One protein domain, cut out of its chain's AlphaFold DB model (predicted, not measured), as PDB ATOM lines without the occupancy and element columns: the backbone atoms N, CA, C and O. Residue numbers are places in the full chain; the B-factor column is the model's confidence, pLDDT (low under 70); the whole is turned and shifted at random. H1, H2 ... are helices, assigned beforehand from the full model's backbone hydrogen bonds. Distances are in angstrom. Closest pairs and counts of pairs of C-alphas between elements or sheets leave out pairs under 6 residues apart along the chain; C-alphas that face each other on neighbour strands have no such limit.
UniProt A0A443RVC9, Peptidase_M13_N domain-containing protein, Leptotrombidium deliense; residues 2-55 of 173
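What this domain is: This is residues 2 to 55 of the 173 residues of the protein "Peptidase_M13_N domain-containing protein" of Leptotrombidium deliense (UniProt A0A443RVC9). H3, the longest helix, stands across the turn end of a short helical hairpin made of H1 and H2. From the far end of H2, residues 26 to 41, a long stretch with no named element, run back past Asn 2 to the start of H3. The helices are sparsely packed: H1 and H2 touch, while H3 touches no helix. The printed part has 54 residues with three named helices, in the order H1, H2, H3, and no named strand; its class is all helix. It is only just compact, close to loose, with a radius of gyration of the C-alphas of 11.9 A and spans of 33 by 22 by 17 A.

Where its parts are: H3, residues 42 to 54, measures 18.5 A from first to last C-alpha; it begins at C-alpha 42 (11.376, 35.275, -21.763) and ends at C-alpha 54 (18.065, 21.684, -11.100). H2, residues 15 to 25, measures 15.5 A. H1, residues 3 to 9, measures 9.8 A and begins at C-alpha 3 (15.142, 44.139, -10.674).

How they stand to each other: H3 and H2 are apart. H3 and H1 are only just apart, their closest C-alphas being 8.2 A from each other. H1 and H2 form a helical hairpin and touch; their closest C-alphas, those of Asp 7 and Trp 15, are 6.3 A apart. They run opposite ways at a shallow tilt of 27 degrees. In H1, H2 and H3 every O i to N i+4 pair is within hydrogen-bond range.

The domain as a whole: The two C-alphas farthest apart, those of Gly 27 and Asn 54, are 33.3 A apart. The printed part has no cut. The link from H1 to H2, 5 residues, is tight; that from H2 to H3, 16 residues, is long. The mean pLDDT of the printed part is 91.1, and no printed residue is under 70.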
ATOM      1  N   ASN A   2      12.270  46.631 -13.860       88.44
ATOM      2  CA  ASN A   2      13.307  46.797 -12.831       88.44
ATOM      3  C   ASN A   2      13.753  45.428 -12.262       88.44
ATOM      4  O   ASN A   2      13.249  44.387 -12.682       88.44
ATOM      5  N   VAL A   3      14.694  45.403 -11.308       87.19
ATOM      6  CA  VAL A   3      15.142  44.139 -10.674       87.19
ATOM      7  C   VAL A   3      14.012  43.404  -9.955       87.19
ATOM      8  O   VAL A   3      13.967  42.181 -10.012       87.19
ATOM      9  N   THR A   4      13.074  44.114  -9.329       87.00
ATOM     10  CA  THR A   4      11.918  43.483  -8.673       87.00
ATOM     11  C   THR A   4      11.022  42.763  -9.683       87.00
ATOM     12  O   THR A   4      10.558  41.653  -9.417       87.00
ATOM     13  N   ASP A   5      10.834  43.343 -10.870       89.44
ATOM     14  CA  ASP A   5      10.119  42.689 -11.965       89.44
ATOM     15  C   ASP A   5      10.863  41.431 -12.440       89.44
ATOM     16  O   ASP A   5      10.225  40.421 -12.727       89.44
ATOM     17  N   LEU A   6      12.202  41.470 -12.511       90.44
ATOM     18  CA  LEU A   6      13.026  40.320 -12.905       90.44
ATOM     19  C   LEU A   6      12.951  39.179 -11.888       90.44
ATOM     20  O   LEU A   6      12.746  38.038 -12.292       90.44
ATOM     21  N   ASP A   7      13.061  39.486 -10.592       88.00
ATOM     22  CA  ASP A   7      12.930  38.499  -9.512       88.00
ATOM     23  C   ASP A   7      11.546  37.830  -9.534       88.00
ATOM     24  O   ASP A   7      11.423  36.637  -9.266       88.00
ATOM     25  N   THR A   8      10.505  38.588  -9.897       89.25
ATOM     26  CA  THR A   8       9.131  38.075  -9.995       89.25
ATOM     27  C   THR A   8       8.915  37.231 -11.256       89.25
ATOM     28  O   THR A   8       8.208  36.230 -11.218       89.25
ATOM     29  N   GLN A   9       9.482  37.632 -12.397       90.38
ATOM     30  CA  GLN A   9       9.233  36.971 -13.686       90.38
ATOM     31  C   GLN A   9      10.157  35.781 -13.959       90.38
ATOM     32  O   GLN A   9       9.774  34.876 -14.701       90.38
ATOM     33  N   PHE A  10      11.365  35.788 -13.398       92.00
ATOM     34  CA  PHE A  10      12.406  34.798 -13.655       92.00
ATOM     35  C   PHE A  10      12.891  34.203 -12.341       92.00
ATOM     36  O   PHE A  10      14.009  34.451 -11.884       92.00
ATOM     37  N   GLU A  11      12.014  33.398 -11.749       86.06
ATOM     38  CA  GLU A  11      12.298  32.684 -10.516       86.06
ATOM     39  C   GLU A  11      13.555  31.807 -10.667       86.06
ATOM     40  O   GLU A  11      13.846  31.257 -11.735       86.06
ATOM     41  N   ASN A  12      14.273  31.609  -9.560       91.81
ATOM     42  CA  ASN A  12      15.513  30.825  -9.457       91.81
ATOM     43  C   ASN A  12      16.795  31.504  -9.990       91.81
ATOM     44  O   ASN A  12      17.847  30.865 -10.014       91.81
ATOM     45  N   ILE A  13      16.744  32.789 -10.349       92.31
ATOM     46  CA  ILE A  13      17.933  33.628 -10.556       92.31
ATOM     47  C   ILE A  13      17.925  34.734  -9.498       92.31
ATOM     48  O   ILE A  13      16.945  35.458  -9.371       92.31
ATOM     49  N   ASP A  14      19.013  34.872  -8.740       91.56
ATOM     50  CA  ASP A  14      19.157  35.936  -7.737       91.56
ATOM     51  C   ASP A  14      19.680  37.225  -8.391       91.56
ATOM     52  O   ASP A  14      20.865  37.574  -8.297       91.56
ATOM     53  N   TRP A  15      18.795  37.915  -9.116       91.44
ATOM     54  CA  TRP A  15      19.145  39.128  -9.857       91.44
ATOM     55  C   TRP A  15      19.635  40.226  -8.927       91.44
ATOM     56  O   TRP A  15      20.629  40.893  -9.224       91.44
ATOM     57  N   LYS A  16      18.976  40.397  -7.779       89.62
ATOM     58  CA  LYS A  16      19.352  41.408  -6.792       89.62
ATOM     59  C   LYS A  16      20.795  41.241  -6.326       89.62
ATOM     60  O   LYS A  16      21.526  42.235  -6.301       89.62
ATOM     61  N   THR A  17      21.228  40.025  -5.991       91.75
ATOM     62  CA  THR A  17      22.620  39.771  -5.592       91.75
ATOM     63  C   THR A  17      23.583  40.004  -6.753       91.75
ATOM     64  O   THR A  17      24.608  40.661  -6.565       91.75
ATOM     65  N   ILE A  18      23.246  39.543  -7.964       91.75
ATOM     66  CA  ILE A  18      24.080  39.737  -9.162       91.75
ATOM     67  C   ILE A  18      24.324  41.230  -9.419       91.75
ATOM     68  O   ILE A  18      25.474  41.667  -9.467       91.75
ATOM     69  N   PHE A  19      23.261  42.032  -9.523       91.25
ATOM     70  CA  PHE A  19      23.387  43.466  -9.781       91.25
ATOM     71  C   PHE A  19      24.057  44.204  -8.619       91.25
ATOM     72  O   PHE A  19      24.907  45.060  -8.856       91.25
ATOM     73  N   THR A  20      23.751  43.851  -7.367       91.31
ATOM     74  CA  THR A  20      24.408  44.470  -6.203       91.31
ATOM     75  C   THR A  20      25.921  44.255  -6.243       91.31
ATOM     76  O   THR A  20      26.670  45.212  -6.056       91.31
ATOM     77  N   ASN A  21      26.376  43.038  -6.547       93.75
ATOM     78  CA  ASN A  21      27.800  42.712  -6.591       93.75
ATOM     79  C   ASN A  21      28.519  43.382  -7.770       93.75
ATOM     80  O   ASN A  21      29.615  43.907  -7.593       93.75
ATOM     81  N   ILE A  22      27.899  43.413  -8.956       92.62
ATOM     82  CA  ILE A  22      28.479  44.078 -10.135       92.62
ATOM     83  C   ILE A  22      28.696  45.572  -9.861       92.62
ATOM     84  O   ILE A  22      29.780  46.091 -10.114       92.62
ATOM     85  N   TYR A  23      27.694  46.256  -9.302       92.25
ATOM     86  CA  TYR A  23      27.806  47.684  -8.991       92.25
ATOM     87  C   TYR A  23      28.802  47.942  -7.855       92.25
ATOM     88  O   TYR A  23      29.608  48.867  -7.954       92.25
ATOM     89  N   ALA A  24      28.799  47.101  -6.814       94.94
ATOM     90  CA  ALA A  24      29.726  47.231  -5.693       94.94
ATOM     91  C   ALA A  24      31.192  47.097  -6.135       94.94
ATOM     92  O   ALA A  24      32.033  47.864  -5.671       94.94
ATOM     93  N   ASN A  25      31.491  46.197  -7.080       94.50
ATOM     94  CA  ASN A  25      32.833  46.056  -7.656       94.50
ATOM     95  C   ASN A  25      33.308  47.323  -8.384       94.50
ATOM     96  O   ASN A  25      34.506  47.586  -8.432       94.50
ATOM     97  N   ALA A  26      32.382  48.122  -8.915       93.75
ATOM     98  CA  ALA A  26      32.673  49.414  -9.527       93.75
ATOM     99  C   ALA A  26      32.635  50.589  -8.523       93.75
ATOM    100  O   ALA A  26      32.783  51.739  -8.925       93.75
ATOM    101  N   GLY A  27      32.430  50.329  -7.225       94.69
ATOM    102  CA  GLY A  27      32.328  51.363  -6.190       94.69
ATOM    103  C   GLY A  27      30.970  52.071  -6.131       94.69
ATOM    104  O   GLY A  27      30.855  53.123  -5.502       94.69
ATOM    105  N   PHE A  28      29.932  51.509  -6.753       93.44
ATOM    106  CA  PHE A  28      28.590  52.089  -6.800       93.44
ATOM    107  C   PHE A  28      27.566  51.239  -6.042       93.44
ATOM    108  O   PHE A  28      27.691  50.024  -5.903       93.44
ATOM    109  N   LYS A  29      26.491  51.881  -5.572       90.44
ATOM    110  CA  LYS A  29      25.306  51.182  -5.067       90.44
ATOM    111  C   LYS A  29      24.318  50.988  -6.210       90.44
ATOM    112  O   LYS A  29      24.006  51.948  -6.909       90.44
ATOM    113  N   TYR A  30      23.788  49.776  -6.357       85.12
ATOM    114  CA  TYR A  30      22.766  49.502  -7.363       85.12
ATOM    115  C   TYR A  30      21.480  50.326  -7.103       85.12
ATOM    116  O   TYR A  30      20.919  50.247  -6.000       85.12
ATOM    117  N   PRO A  31      20.989  51.108  -8.083       83.81
ATOM    118  CA  PRO A  31      19.720  51.826  -7.969       83.81
ATOM    119  C   PRO A  31      18.527  50.892  -8.237       83.81
ATOM    120  O   PRO A  31      18.276  50.469  -9.360       83.81
ATOM    121  N   SER A  32      17.725  50.615  -7.203       75.00
ATOM    122  CA  SER A  32      16.618  49.640  -7.256       75.00
ATOM    123  C   SER A  32      15.500  49.952  -8.259       75.00
ATOM    124  O   SER A  32      14.721  49.066  -8.593       75.00
ATOM    125  N   HIS A  33      15.391  51.202  -8.711       80.38
ATOM    126  CA  HIS A  33      14.367  51.669  -9.648       80.38
ATOM    127  C   HIS A  33      14.876  51.767 -11.092       80.38
ATOM    128  O   HIS A  33      14.132  52.205 -11.965       80.38
ATOM    129  N   GLN A  34      16.134  51.403 -11.353       85.50
ATOM    130  CA  GLN A  34      16.690  51.489 -12.695       85.50
ATOM    131  C   GLN A  34      15.995  50.502 -13.628       85.50
ATOM    132  O   GLN A  34      15.879  49.309 -13.335       85.50
ATOM    133  N   GLU A  35      15.562  51.016 -14.775       89.56
ATOM    134  CA  GLU A  35      15.020  50.185 -15.833       89.56
ATOM    135  C   GLU A  35      16.125  49.358 -16.485       89.56
ATOM    136  O   GLU A  35      17.183  49.851 -16.876       89.56
ATOM    137  N   ILE A  36      15.839  48.072 -16.617       87.75
ATOM    138  CA  ILE A  36      16.654  47.075 -17.281       87.75
ATOM    139  C   ILE A  36      15.940  46.676 -18.564       87.75
ATOM    140  O   ILE A  36      14.744  46.354 -18.580       87.75
ATOM    141  N   ARG A  37      16.712  46.684 -19.648       89.06
ATOM    142  CA  ARG A  37      16.324  46.107 -20.926       89.06
ATOM    143  C   ARG A  37      16.954  44.726 -21.033       89.06
ATOM    144  O   ARG A  37      18.173  44.603 -21.064       89.06
ATOM    145  N   ILE A  38      16.118  43.698 -21.090       88.06
ATOM    146  CA  ILE A  38      16.573  42.334 -21.360       88.06
ATOM    147  C   ILE A  38      16.808  42.148 -22.864       88.06
ATOM    148  O   ILE A  38      16.057  42.673 -23.687       88.06
ATOM    149  N   SER A  39      17.878  41.437 -23.220       89.06
ATOM    150  CA  SER A  39      18.302  41.217 -24.610       89.06
ATOM    151  C   SER A  39      17.734  39.935 -25.220       89.06
ATOM    152  O   SER A  39      17.652  39.827 -26.442       89.06
ATOM    153  N   HIS A  40      17.339  38.971 -24.386       91.44
ATOM    154  CA  HIS A  40      16.841  37.666 -24.821       91.44
ATOM    155  C   HIS A  40      15.345  37.489 -24.556       91.44
ATOM    156  O   HIS A  40      14.704  38.280 -23.861       91.44
ATOM    157  N   SER A  41      14.776  36.428 -25.130       93.19
ATOM    158  CA  SER A  41      13.373  36.080 -24.929       93.19
ATOM    159  C   SER A  41      13.102  35.651 -23.487       93.19
ATOM    160  O   SER A  41      13.980  35.148 -22.786       93.19
ATOM    161  N   LYS A  42      11.841  35.771 -23.065       91.94
ATOM    162  CA  LYS A  42      11.376  35.275 -21.763       91.94
ATOM    163  C   LYS A  42      11.777  33.809 -21.524       91.94
ATOM    164  O   LYS A  42      12.294  33.466 -20.465       91.94
ATOM    165  N   HIS A  43      11.614  32.974 -22.553       94.31
ATOM    166  CA  HIS A  43      11.912  31.544 -22.501       94.31
ATOM    167  C   HIS A  43      13.381  31.239 -22.168       94.31
ATOM    168  O   HIS A  43      13.663  30.272 -21.463       94.31
ATOM    169  N   TYR A  44      14.319  32.061 -22.645       95.25
ATOM    170  CA  TYR A  44      15.740  31.894 -22.342       95.25
ATOM    171  C   TYR A  44      16.007  32.015 -20.837       95.25
ATOM    172  O   TYR A  44      16.629  31.134 -20.245       95.25
ATOM    173  N   TYR A  45      15.483  33.066 -20.203       94.12
ATOM    174  CA  TYR A  45      15.689  33.317 -18.777       94.12
ATOM    175  C   TYR A  45      14.965  32.297 -17.890       94.12
ATOM    176  O   TYR A  45      15.547  31.824 -16.917       94.12
ATOM    177  N   GLU A  46      13.747  31.886 -18.258       93.88
ATOM    178  CA  GLU A  46      13.032  30.793 -17.579       93.88
ATOM    179  C   GLU A  46      13.825  29.475 -17.658       93.88
ATOM    180  O   GLU A  46      13.985  28.767 -16.661       93.88
ATOM    181  N   SER A  47      14.381  29.159 -18.832       95.44
ATOM    182  CA  SER A  47      15.177  27.945 -19.044       95.44
ATOM    183  C   SER A  47      16.478  27.961 -18.245       95.44
ATOM    184  O   SER A  47      16.833  26.955 -17.633       95.44
ATOM    185  N   ILE A  48      17.167  29.104 -18.191       94.62
ATOM    186  CA  ILE A  48      18.371  29.258 -17.366       94.62
ATOM    187  C   ILE A  48      18.042  29.138 -15.883       94.62
ATOM    188  O   ILE A  48      18.739  28.407 -15.183       94.62
ATOM    189  N   GLY A  49      16.981  29.789 -15.400       94.88
ATOM    190  CA  GLY A  49      16.551  29.659 -14.008       94.88
ATOM    191  C   GLY A  49      16.285  28.199 -13.634       94.88
ATOM    192  O   GLY A  49      16.776  27.711 -12.617       94.88
ATOM    193  N   ASN A  50      15.604  27.457 -14.510       95.25
ATOM    194  CA  ASN A  50      15.368  26.025 -14.323       95.25
ATOM    195  C   ASN A  50      16.665  25.201 -14.326       95.25
ATOM    196  O   ASN A  50      16.826  24.312 -13.487       95.25
ATOM    197  N   LEU A  51      17.607  25.488 -15.229       95.62
ATOM    198  CA  LEU A  51      18.912  24.819 -15.264       95.62
ATOM    199  C   LEU A  51      19.719  25.081 -13.991       95.62
ATOM    200  O   LEU A  51      20.296  24.144 -13.440       95.62
ATOM    201  N   LEU A  52      19.733  26.322 -13.501       94.56
ATOM    202  CA  LEU A  52      20.433  26.705 -12.275       94.56
ATOM    203  C   LEU A  52      19.816  26.041 -11.041       94.56
ATOM    204  O   LEU A  52      20.548  25.553 -10.186       94.56
ATOM    205  N   LYS A  53      18.482  25.963 -10.970       95.06
ATOM    206  CA  LYS A  53      17.770  25.293  -9.874       95.06
ATOM    207  C   LYS A  53      18.042  23.790  -9.829       95.06
ATOM    208  O   LYS A  53      18.221  23.225  -8.754       95.06
ATOM    209  N   ASN A  54      18.028  23.143 -10.994       96.81
ATOM    210  CA  ASN A  54      18.065  21.684 -11.100       96.81
ATOM    211  C   ASN A  54      19.489  21.115 -11.200       96.81
ATOM    212  O   ASN A  54      19.674  19.904 -11.094       96.81
ATOM    213  N   SER A  55      20.500  21.964 -11.399       96.94
ATOM    214  CA  SER A  55      21.903  21.550 -11.444       96.94
ATOM    215  C   SER A  55      22.549  21.624 -10.065       96.94
ATOM    216  O   SER A  55      22.329  22.558  -9.297       96.94
TER     217      SER A  55